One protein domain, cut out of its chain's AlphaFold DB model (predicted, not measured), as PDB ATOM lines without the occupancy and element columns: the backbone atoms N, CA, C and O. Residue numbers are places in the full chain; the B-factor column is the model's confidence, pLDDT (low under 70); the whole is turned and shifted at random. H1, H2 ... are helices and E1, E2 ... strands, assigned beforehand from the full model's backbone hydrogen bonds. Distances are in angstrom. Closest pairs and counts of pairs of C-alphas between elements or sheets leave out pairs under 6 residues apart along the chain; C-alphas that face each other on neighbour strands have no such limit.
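AT A GLANCE: This is residues 2 to 85 of the 139 residues of an uncharacterized protein of Haloarcula marismortui (strain ATCC 43049 / DSM 3752 / JCM 8966 / VKM B-1809) (UniProt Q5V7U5). With little regular structure, the model is a small sheet of three strands, with helix H1 over one face and unnamed residues 2 to 36 looping away before E1. The 84 printed residues include E1, E2, E3, then H1, mixed in class, holding only 25. The sheet E1 - E2 - E3 is a meander, each strand the antiparallel neighbour of the one before. The whole is loose, radius of gyration of the C-alphas 15.1 A, spanning 43 by 32 by 25 A.

IN THESE COORDINATES: E1, residues 37 to 40, spans 9.8 A from C-alpha 37 (157.951, 159.601, 129.077). E2, 50 to 54, spans 13.4 A; E3, 67 to 71, 12.9 A; H1, 73 to 83, 15.5 A.

HOW THE PARTS SIT: Hairpins E1-E2 and E2-E3 have N 37 and O 53, and N 52 and O 69, 2.9 A apart, within hydrogen-bond range, as is every O i to N i+4 pair of H1. H1 is on the sheet over E2, height 10.4 A; its closest C-alphas, Leu 76 and Trp 50, are 7.4 A apart.

THE WHOLE: The printed part has no cut; link E2 to E3 is long. Residues 2 to 4, 16, 18 to 19, 21 and 44 have pLDDT under 70.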
ATOM      1  N   THR A   2     170.652 148.253 146.919       47.34
ATOM      2  CA  THR A   2     169.952 147.555 145.835       47.34
ATOM      3  C   THR A   2     168.475 147.937 145.929       47.34
ATOM      4  O   THR A   2     168.001 148.138 147.046       47.34
ATOM      5  N   ASP A   3     167.767 148.059 144.804       55.06
ATOM      6  CA  ASP A   3     166.338 148.440 144.757       55.06
ATOM      7  C   ASP A   3     165.452 147.613 145.728       55.06
ATOM      8  O   ASP A   3     164.434 148.108 146.203       55.06
ATOM      9  N   ASP A   4     165.899 146.412 146.123       57.09
ATOM     10  CA  ASP A   4     165.294 145.531 147.140       57.09
ATOM     11  C   ASP A   4     165.103 146.142 148.551       57.09
ATOM     12  O   ASP A   4     164.351 145.588 149.353       57.09
ATOM     13  N   ASP A   5     165.772 147.251 148.895       71.62
ATOM     14  CA  ASP A   5     165.676 147.872 150.232       71.62
ATOM     15  C   ASP A   5     164.533 148.909 150.363       71.62
ATOM     16  O   ASP A   5     164.332 149.469 151.446       71.62
ATOM     17  N   ILE A   6     163.795 149.205 149.286       83.38
ATOM     18  CA  ILE A   6     162.728 150.221 149.272       83.38
ATOM     19  C   ILE A   6     161.354 149.537 149.330       83.38
ATOM     20  O   ILE A   6     161.027 148.729 148.468       83.38
ATOM     21  N   ASP A   7     160.514 149.885 150.317       89.25
ATOM     22  CA  ASP A   7     159.103 149.459 150.331       89.25
ATOM     23  C   ASP A   7     158.306 150.341 149.355       89.25
ATOM     24  O   ASP A   7     158.144 151.533 149.629       89.25
ATOM     25  N   PRO A   8     157.786 149.815 148.230       90.25
ATOM     26  CA  PRO A   8     157.062 150.627 147.252       90.25
ATOM     27  C   PRO A   8     155.760 151.227 147.807       90.25
ATOM     28  O   PRO A   8     155.259 152.204 147.251       90.25
ATOM     29  N   GLU A   9     155.233 150.692 148.916       90.19
ATOM     30  CA  GLU A   9     154.041 151.222 149.594       90.19
ATOM     31  C   GLU A   9     154.360 152.305 150.647       90.19
ATOM     32  O   GLU A   9     153.465 153.045 151.059       90.19
ATOM     33  N   ASP A  10     155.627 152.446 151.055       89.88
ATOM     34  CA  ASP A  10     156.144 153.597 151.816       89.88
ATOM     35  C   ASP A  10     157.513 154.023 151.247       89.88
ATOM     36  O   ASP A  10     158.551 153.885 151.901       89.88
ATOM     37  N   PRO A  11     157.544 154.546 150.004       89.38
ATOM     38  CA  PRO A  11     158.790 154.778 149.275       89.38
ATOM     39  C   PRO A  11     159.541 156.030 149.738       89.38
ATOM     40  O   PRO A  11     160.536 156.444 149.135       89.38
ATOM     41  N   ARG A  12     159.045 156.708 150.775       85.38
ATOM     42  CA  ARG A  12     159.623 157.958 151.248       85.38
ATOM     43  C   ARG A  12     160.989 157.674 151.887       85.38
ATOM     44  O   ARG A  12     161.063 156.916 152.855       85.38
ATOM     45  N   PRO A  13     162.065 158.359 151.455       80.25
ATOM     46  CA  PRO A  13     163.372 158.204 152.075       80.25
ATOM     47  C   PRO A  13     163.346 158.532 153.570       80.25
ATOM     48  O   PRO A  13     162.623 159.423 154.029       80.25
ATOM     49  N   THR A  14     164.201 157.861 154.339       75.38
ATOM     50  CA  THR A  14     164.383 158.192 155.756       75.38
ATOM     51  C   THR A  14     164.965 159.604 155.880       75.38
ATOM     52  O   THR A  14     166.059 159.877 155.396       75.38
ATOM     53  N   GLY A  15     164.243 160.520 156.532       70.25
ATOM     54  CA  GLY A  15     164.682 161.907 156.686       70.25
ATOM     55  C   GLY A  15     163.562 162.857 157.103       70.25
ATOM     56  O   GLY A  15     162.418 162.459 157.310       70.25
ATOM     57  N   HIS A  16     163.899 164.139 157.249       63.00
ATOM     58  CA  HIS A  16     162.949 165.173 157.657       63.00
ATOM     59  C   HIS A  16     162.503 166.006 156.444       63.00
ATOM     60  O   HIS A  16     163.187 166.949 156.046       63.00
ATOM     61  N   TYR A  17     161.330 165.679 155.885       75.00
ATOM     62  CA  TYR A  17     160.754 166.314 154.686       75.00
ATOM     63  C   TYR A  17     159.428 167.045 154.985       75.00
ATOM     64  O   TYR A  17     158.388 166.695 154.438       75.00
ATOM     65  N   PRO A  18     159.420 168.087 155.837       65.56
ATOM     66  CA  PRO A  18     158.195 168.681 156.382       65.56
ATOM     67  C   PRO A  18     157.325 169.360 155.319       65.56
ATOM     68  O   PRO A  18     156.115 169.445 155.479       65.56
ATOM     69  N   ARG A  19     157.927 169.828 154.218       68.50
ATOM     70  CA  ARG A  19     157.193 170.424 153.091       68.50
ATOM     71  C   ARG A  19     156.404 169.391 152.282       68.50
ATOM     72  O   ARG A  19     155.432 169.764 151.640       68.50
ATOM     73  N   PHE A  20     156.848 168.137 152.301       75.19
ATOM     74  CA  PHE A  20     156.330 167.051 151.469       75.19
ATOM     75  C   PHE A  20     155.795 165.885 152.309       75.19
ATOM     76  O   PHE A  20     155.638 164.775 151.805       75.19
ATOM     77  N   ALA A  21     155.574 166.122 153.606       69.44
ATOM     78  CA  ALA A  21     155.224 165.085 154.568       69.44
ATOM     79  C   ALA A  21     153.859 164.452 154.271       69.44
ATOM     80  O   ALA A  21     153.698 163.257 154.492       69.44
ATOM     81  N   ASP A  22     152.930 165.250 153.738       82.06
ATOM     82  CA  ASP A  22     151.552 164.852 153.432       82.06
ATOM     83  C   ASP A  22     151.329 164.554 151.936       82.06
ATOM     84  O   ASP A  22     150.195 164.366 151.498       82.06
ATOM     85  N   ASN A  23     152.390 164.566 151.124       85.94
ATOM     86  CA  ASN A  23     152.303 164.253 149.700       85.94
ATOM     87  C   ASN A  23     152.361 162.741 149.470       85.94
ATOM     88  O   ASN A  23     153.017 162.024 150.218       85.94
ATOM     89  N   GLU A  24     151.719 162.275 148.400       89.88
ATOM     90  CA  GLU A  24     151.931 160.919 147.893       89.88
ATOM     91  C   GLU A  24     153.320 160.820 147.254       89.88
ATOM     92  O   GLU A  24     153.745 161.717 146.518       89.88
ATOM     93  N   TRP A  25     154.025 159.736 147.567       90.75
ATOM     94  CA  TRP A  25     155.326 159.417 147.000       90.75
ATOM     95  C   TRP A  25     155.182 158.191 146.116       90.75
ATOM     96  O   TRP A  25     154.590 157.193 146.514       90.75
ATOM     97  N   HIS A  26     155.759 158.274 144.927       93.69
ATOM     98  CA  HIS A  26     155.852 157.166 143.996       93.69
ATOM     99  C   HIS A  26     157.322 156.827 143.794       93.69
ATOM    100  O   HIS A  26     158.132 157.725 143.549       93.69
ATOM    101  N   TYR A  27     157.654 155.545 143.876       92.69
ATOM    102  CA  TYR A  27     158.975 155.048 143.524       92.69
ATOM    103  C   TYR A  27     158.951 154.469 142.113       92.69
ATOM    104  O   TYR A  27     157.995 153.800 141.736       92.69
ATOM    105  N   VAL A  28     159.978 154.760 141.322       92.69
ATOM    106  CA  VAL A  28     160.182 154.182 139.991       92.69
ATOM    107  C   VAL A  28     161.545 153.508 140.038       92.69
ATOM    108  O   VAL A  28     162.550 154.205 140.170       92.69
ATOM    109  N   SER A  29     161.554 152.177 139.981       91.06
ATOM    110  CA  SER A  29     162.767 151.353 139.981       91.06
ATOM    111  C   SER A  29     163.554 151.506 138.678       91.06
ATOM    112  O   SER A  29     163.027 152.004 137.672       91.06
ATOM    113  N   ASP A  30     164.805 151.039 138.662       87.50
ATOM    114  CA  ASP A  30     165.652 151.095 137.463       87.50
ATOM    115  C   ASP A  30     165.011 150.348 136.274       87.50
ATOM    116  O   ASP A  30     165.084 150.795 135.124       87.50
ATOM    117  N   GLU A  31     164.300 149.248 136.543       89.75
ATOM    118  CA  GLU A  31     163.582 148.463 135.529       89.75
ATOM    119  C   GLU A  31     162.387 149.219 134.924       89.75
ATOM    120  O   GLU A  31     162.086 149.089 133.728       89.75
ATOM    121  N   LEU A  32     161.717 150.042 135.735       93.06
ATOM    122  CA  LEU A  32     160.563 150.844 135.332       93.06
ATOM    123  C   LEU A  32     160.948 152.244 134.844       93.06
ATOM    124  O   LEU A  32     160.092 152.945 134.297       93.06
ATOM    125  N   ALA A  33     162.216 152.651 134.938       90.31
ATOM    126  CA  ALA A  33     162.688 153.956 134.472       90.31
ATOM    127  C   ALA A  33     162.380 154.196 132.980       90.31
ATOM    128  O   ALA A  33     162.037 155.307 132.574       90.31
ATOM    129  N   GLN A  34     162.399 153.136 132.165       89.69
ATOM    130  CA  GLN A  34     162.020 153.180 130.744       89.69
ATOM    131  C   GLN A  34     160.532 153.484 130.495       89.69
ATOM    132  O   GLN A  34     160.133 153.756 129.363       89.69
ATOM    133  N   THR A  35     159.692 153.427 131.534       92.50
ATOM    134  CA  THR A  35     158.278 153.817 131.454       92.50
ATOM    135  C   THR A  35     158.080 155.325 131.581       92.50
ATOM    136  O   THR A  35     156.985 155.810 131.278       92.50
ATOM    137  N   ILE A  36     159.119 156.064 131.998       94.69
ATOM    138  CA  ILE A  36     159.086 157.520 132.074       94.69
ATOM    139  C   ILE A  36     159.066 158.087 130.655       94.69
ATOM    140  O   ILE A  36     159.960 157.840 129.847       94.69
ATOM    141  N   SER A  37     158.055 158.895 130.352       93.44
ATOM    142  CA  SER A  37     157.951 159.601 129.077       93.44
ATOM    143  C   SER A  37     157.426 161.012 129.288       93.44
ATOM    144  O   SER A  37     156.511 161.227 130.082       93.44
ATOM    145  N   LEU A  38     158.002 161.969 128.562       93.62
ATOM    146  CA  LEU A  38     157.587 163.365 128.538       93.62
ATOM    147  C   LEU A  38     157.294 163.761 127.091       93.62
ATOM    148  O   LEU A  38     158.204 163.819 126.264       93.62
ATOM    149  N   GLY A  39     156.028 164.037 126.788       90.81
ATOM    150  CA  GLY A  39     155.590 164.311 125.420       90.81
ATOM    151  C   GLY A  39     154.243 165.028 125.345       90.81
ATOM    152  O   GLY A  39     153.608 165.242 126.379       90.81
ATOM    153  N   PRO A  40     153.797 165.419 124.139       88.94
ATOM    154  CA  PRO A  40     152.442 165.918 123.934       88.94
ATOM    155  C   PRO A  40     151.400 164.850 124.304       88.94
ATOM    156  O   PRO A  40     151.635 163.654 124.148       88.94
ATOM    157  N   ALA A  41     150.231 165.288 124.779       82.50
ATOM    158  CA  ALA A  41     149.125 164.418 125.188       82.50
ATOM    159  C   ALA A  41     148.487 163.611 124.035       82.50
ATOM    160  O   ALA A  41     147.642 162.754 124.286       82.50
ATOM    161  N   GLY A  42     148.855 163.894 122.786       78.06
ATOM    162  CA  GLY A  42     148.390 163.203 121.589       78.06
ATOM    163  C   GLY A  42     149.388 163.358 120.441       78.06
ATOM    164  O   GLY A  42     150.568 163.614 120.667       78.06
ATOM    165  N   ASP A  43     148.910 163.238 119.202       81.19
ATOM    166  CA  ASP A  43     149.758 163.163 117.999       81.19
ATOM    167  C   ASP A  43     150.383 164.507 117.546       81.19
ATOM    168  O   ASP A  43     150.724 164.687 116.377       81.19
ATOM    169  N   GLY A  44     150.555 165.468 118.460       67.38
ATOM    170  CA  GLY A  44     151.215 166.748 118.190       67.38
ATOM    171  C   GLY A  44     150.312 167.797 117.540       67.38
ATOM    172  O   GLY A  44     150.805 168.709 116.876       67.38
ATOM    173  N   GLU A  45     148.997 167.675 117.722       77.19
ATOM    174  CA  GLU A  45     148.033 168.671 117.253       77.19
ATOM    175  C   GLU A  45     148.139 169.981 118.049       77.19
ATOM    176  O   GLU A  45     148.572 170.025 119.206       77.19
ATOM    177  N   GLU A  46     147.721 171.079 117.423       75.75
ATOM    178  CA  GLU A  46     147.786 172.408 118.022       75.75
ATOM    179  C   GLU A  46     146.892 172.502 119.275       75.75
ATOM    180  O   GLU A  46     145.717 172.140 119.253       75.75
ATOM    181  N   GLY A  47     147.454 173.001 120.381       73.12
ATOM    182  CA  GLY A  47     146.741 173.166 121.654       73.12
ATOM    183  C   GLY A  47     146.808 171.970 122.611       73.12
ATOM    184  O   GLY A  47     146.200 172.031 123.678       73.12
ATOM    185  N   GLN A  48     147.549 170.910 122.276       79.69
ATOM    186  CA  GLN A  48     147.780 169.787 123.188       79.69
ATOM    187  C   GLN A  48     148.735 170.170 124.330       79.69
ATOM    188  O   GLN A  48     149.768 170.810 124.121       79.69
ATOM    189  N   ASP A  49     148.395 169.754 125.550       84.19
ATOM    190  CA  ASP A  49     149.284 169.892 126.704       84.19
ATOM    191  C   ASP A  49     150.404 168.855 126.677       84.19
ATOM    192  O   ASP A  49     150.318 167.830 126.002       84.19
ATOM    193  N   TRP A  50     151.444 169.104 127.468       91.75
ATOM    194  CA  TRP A  50     152.480 168.114 127.725       91.75
ATOM    195  C   TRP A  50     152.081 167.224 128.894       91.75
ATOM    196  O   TRP A  50     151.459 167.682 129.853       91.75
ATOM    197  N   VAL A  51     152.457 165.954 128.831       94.06
ATOM    198  CA  VAL A  51     152.198 164.973 129.880       94.06
ATOM    199  C   VAL A  51     153.511 164.299 130.251       94.06
ATOM    200  O   VAL A  51     154.221 163.791 129.385       94.06
ATOM    201  N   LEU A  52     153.822 164.305 131.547       95.38
ATOM    202  CA  LEU A  52     154.810 163.411 132.136       95.38
ATOM    203  C   LEU A  52     154.085 162.131 132.549       95.38
ATOM    204  O   LEU A  52     153.123 162.181 133.312       95.38
ATOM    205  N   THR A  53     154.537 160.997 132.041       95.69
ATOM    206  CA  THR A  53     154.005 159.679 132.390       95.69
ATOM    207  C   THR A  53     155.093 158.836 133.017       95.69
ATOM    208  O   THR A  53     156.250 158.972 132.630       95.69
ATOM    209  N   TYR A  54     154.726 157.992 133.974       96.38
ATOM    210  CA  TYR A  54     155.594 156.974 134.561       96.38
ATOM    211  C   TYR A  54     154.735 155.862 135.162       96.38
ATOM    212  O   TYR A  54     153.557 156.071 135.456       96.38
ATOM    213  N   THR A  55     155.309 154.675 135.321       97.25
ATOM    214  CA  THR A  55     154.675 153.566 136.043       97.25
ATOM    215  C   THR A  55     155.460 153.359 137.332       97.25
ATOM    216  O   THR A  55     156.651 153.062 137.245       97.25
ATOM    217  N   PRO A  56     154.854 153.597 138.504       95.81
ATOM    218  CA  PRO A  56     155.523 153.372 139.766       95.81
ATOM    219  C   PRO A  56     155.594 151.884 140.094       95.81
ATOM    220  O   PRO A  56     154.780 151.085 139.627       95.81
ATOM    221  N   GLU A  57     156.565 151.549 140.927       95.00
ATOM    222  CA  GLU A  57     156.691 150.241 141.539       95.00
ATOM    223  C   GLU A  57     155.553 150.002 142.540       95.00
ATOM    224  O   GLU A  57     155.057 150.940 143.171       95.00
ATOM    225  N   ARG A  58     155.142 148.741 142.679       94.38
ATOM    226  CA  ARG A  58     154.133 148.277 143.641       94.38
ATOM    227  C   ARG A  58     154.576 146.955 144.238       94.38
ATOM    228  O   ARG A  58     155.448 146.287 143.694       94.38
ATOM    229  N   ARG A  59     153.976 146.570 145.367       91.31
ATOM    230  CA  ARG A  59     154.266 145.257 145.968       91.31
ATOM    231  C   ARG A  59     153.927 144.099 145.024       91.31
ATOM    232  O   ARG A  59     154.659 143.114 145.010       91.31
ATOM    233  N   ASP A  60     152.842 144.234 144.267       91.88
ATOM    234  CA  ASP A  60     152.397 143.267 143.271       91.88
ATOM    235  C   ASP A  60     152.434 143.902 141.869       91.88
ATOM    236  O   ASP A  60     151.897 144.989 141.644       91.88
ATOM    237  N   ASP A  61     153.047 143.208 140.907       90.75
ATOM    238  CA  ASP A  61     153.220 143.683 139.526       90.75
ATOM    239  C   ASP A  61     151.892 144.028 138.834       90.75
ATOM    240  O   ASP A  61     151.839 144.949 138.018       90.75
ATOM    241  N   ASP A  62     150.826 143.294 139.165       94.50
ATOM    242  CA  ASP A  62     149.483 143.489 138.609       94.50
ATOM    243  C   ASP A  62     148.819 144.792 139.097       94.50
ATOM    244  O   ASP A  62     147.913 145.300 138.435       94.50
ATOM    245  N   ASP A  63     149.300 145.367 140.205       93.12
ATOM    246  CA  ASP A  63     148.802 146.628 140.766       93.12
ATOM    247  C   ASP A  63     149.529 147.860 140.187       93.12
ATOM    248  O   ASP A  63     149.209 149.007 140.522       93.12
ATOM    249  N   ARG A  64     150.524 147.660 139.310       94.81
ATOM    250  CA  ARG A  64     151.279 148.751 138.675       94.81
ATOM    251  C   ARG A  64     150.403 149.520 137.680       94.81
ATOM    252  O   ARG A  64     150.238 149.137 136.521       94.81
ATOM    253  N   GLU A  65     149.904 150.676 138.108       95.00
ATOM    254  CA  GLU A  65     149.115 151.582 137.269       95.00
ATOM    255  C   GLU A  65     149.928 152.790 136.782       95.00
ATOM    256  O   GLU A  65     150.579 153.492 137.555       95.00
ATOM    257  N   LYS A  66     149.858 153.085 135.478       95.12
ATOM    258  CA  LYS A  66     150.547 154.244 134.894       95.12
ATOM    259  C   LYS A  66     149.933 155.556 135.387       95.12
ATOM    260  O   LYS A  66     148.743 155.804 135.202       95.12
ATOM    261  N   VAL A  67     150.780 156.447 135.895       96.06
ATOM    262  CA  VAL A  67     150.418 157.803 136.316       96.06
ATOM    263  C   VAL A  67     150.637 158.782 135.163       96.06
ATOM    264  O   VAL A  67     151.638 158.709 134.445       96.06
ATOM    265  N   LEU A  68     149.696 159.713 134.980       95.19
ATOM    266  CA  LEU A  68     149.763 160.774 133.976       95.19
ATOM    267  C   LEU A  68     149.674 162.145 134.656       95.19
ATOM    268  O   LEU A  68     148.675 162.472 135.294       95.19
ATOM    269  N   VAL A  69     150.698 162.976 134.469       95.06
ATOM    270  CA  VAL A  69     150.782 164.331 135.020       95.06
ATOM    271  C   VAL A  69     150.711 165.344 133.884       95.06
ATOM    272  O   VAL A  69     151.654 165.494 133.109       95.06
ATOM    273  N   ARG A  70     149.593 166.069 133.793       94.12
ATOM    274  CA  ARG A  70     149.430 167.175 132.839       94.12
ATOM    275  C   ARG A  70     150.286 168.368 133.261       94.12
ATOM    276  O   ARG A  70     150.141 168.885 134.368       94.12
ATOM    277  N   LEU A  71     151.117 168.853 132.350       92.56
ATOM    278  CA  LEU A  71     151.990 170.001 132.542       92.56
ATOM    279  C   LEU A  71     151.506 171.173 131.692       92.56
ATOM    280  O   LEU A  71     151.378 171.081 130.472       92.56
ATOM    281  N   THR A  72     151.289 172.313 132.345       90.50
ATOM    282  CA  THR A  72     151.114 173.581 131.628       90.50
ATOM    283  C   THR A  72     152.436 173.997 130.971       90.50
ATOM    284  O   THR A  72     153.503 173.596 131.447       90.50
ATOM    285  N   PRO A  73     152.422 174.884 129.957       88.38
ATOM    286  CA  PRO A  73     153.656 175.404 129.367       88.38
ATOM    287  C   PRO A  73     154.617 176.018 130.396       88.38
ATOM    288  O   PRO A  73     155.832 175.873 130.275       88.38
ATOM    289  N   ARG A  74     154.089 176.666 131.449       92.06
ATOM    290  CA  ARG A  74     154.920 177.195 132.538       92.06
ATOM    291  C   ARG A  74     155.525 176.073 133.378       92.06
ATOM    292  O   ARG A  74     156.718 176.126 133.632       92.06
ATOM    293  N   ALA A  75     154.740 175.071 133.774       93.19
ATOM    294  CA  ALA A  75     155.243 173.940 134.557       93.19
ATOM    295  C   ALA A  75     156.326 173.153 133.801       93.19
ATOM    296  O   ALA A  75     157.353 172.819 134.382       93.19
ATOM    297  N   LEU A  76     156.137 172.934 132.495       91.88
ATOM    298  CA  LEU A  76     157.146 172.318 131.630       91.88
ATOM    299  C   LEU A  76     158.436 173.148 131.580       91.88
ATOM    300  O   LEU A  76     159.533 172.599 131.646       91.88
ATOM    301  N   HIS A  77     158.311 174.473 131.475       92.56
ATOM    302  CA  HIS A  77     159.463 175.367 131.454       92.56
ATOM    303  C   HIS A  77     160.244 175.351 132.775       92.56
ATOM    304  O   HIS A  77     161.470 175.277 132.742       92.56
ATOM    305  N   GLU A  78     159.552 175.377 133.919       95.62
ATOM    306  CA  GLU A  78     160.195 175.257 135.236       95.62
ATOM    307  C   GLU A  78     160.894 173.899 135.382       95.62
ATOM    308  O   GLU A  78     162.067 173.856 135.732       95.62
ATOM    309  N   LEU A  79     160.235 172.793 135.006       92.69
ATOM    310  CA  LEU A  79     160.844 171.457 135.024       92.69
ATOM    311  C   LEU A  79     162.122 171.393 134.171       92.69
ATOM    312  O   LEU A  79     163.120 170.797 134.576       92.69
ATOM    313  N   HIS A  80     162.113 172.020 132.994       91.06
ATOM    314  CA  HIS A  80     163.303 172.107 132.155       91.06
ATOM    315  C   HIS A  80     164.421 172.917 132.828       91.06
ATOM    316  O   HIS A  80     165.572 172.491 132.795       91.06
ATOM    317  N   ILE A  81     164.109 174.064 133.441       93.94
ATOM    318  CA  ILE A  81     165.105 174.876 134.155       93.94
ATOM    319  C   ILE A  81     165.737 174.082 135.300       93.94
ATOM    320  O   ILE A  81     166.959 174.091 135.414       93.94
ATOM    321  N   GLU A  82     164.927 173.377 136.089       89.56
ATOM    322  CA  GLU A  82     165.398 172.591 137.233       89.56
ATOM    323  C   GLU A  82     166.286 171.403 136.819       89.56
ATOM    324  O   GLU A  82     167.164 170.994 137.573       89.56
ATOM    325  N   THR A  83     166.099 170.847 135.614       90.31
ATOM    326  CA  THR A  83     166.786 169.605 135.203       90.31
ATOM    327  C   THR A  83     167.919 169.784 134.189       90.31
ATOM    328  O   THR A  83     168.827 168.950 134.141       90.31
ATOM    329  N   LYS A  84     167.915 170.845 133.372       89.56
ATOM    330  CA  LYS A  84     168.823 170.981 132.212       89.56
ATOM    331  C   LYS A  84     170.316 171.005 132.560       89.56
ATOM    332  O   LYS A  84     171.119 170.531 131.760       89.56
ATOM    333  N   ASP A  85     170.670 171.518 133.738       89.62
ATOM    334  CA  ASP A  85     172.061 171.718 134.163       89.62
ATOM    335  C   ASP A  85     172.527 170.671 135.194       89.62
ATOM    336  O   ASP A  85     173.628 170.783 135.730       89.62
TER     337      ASP A  85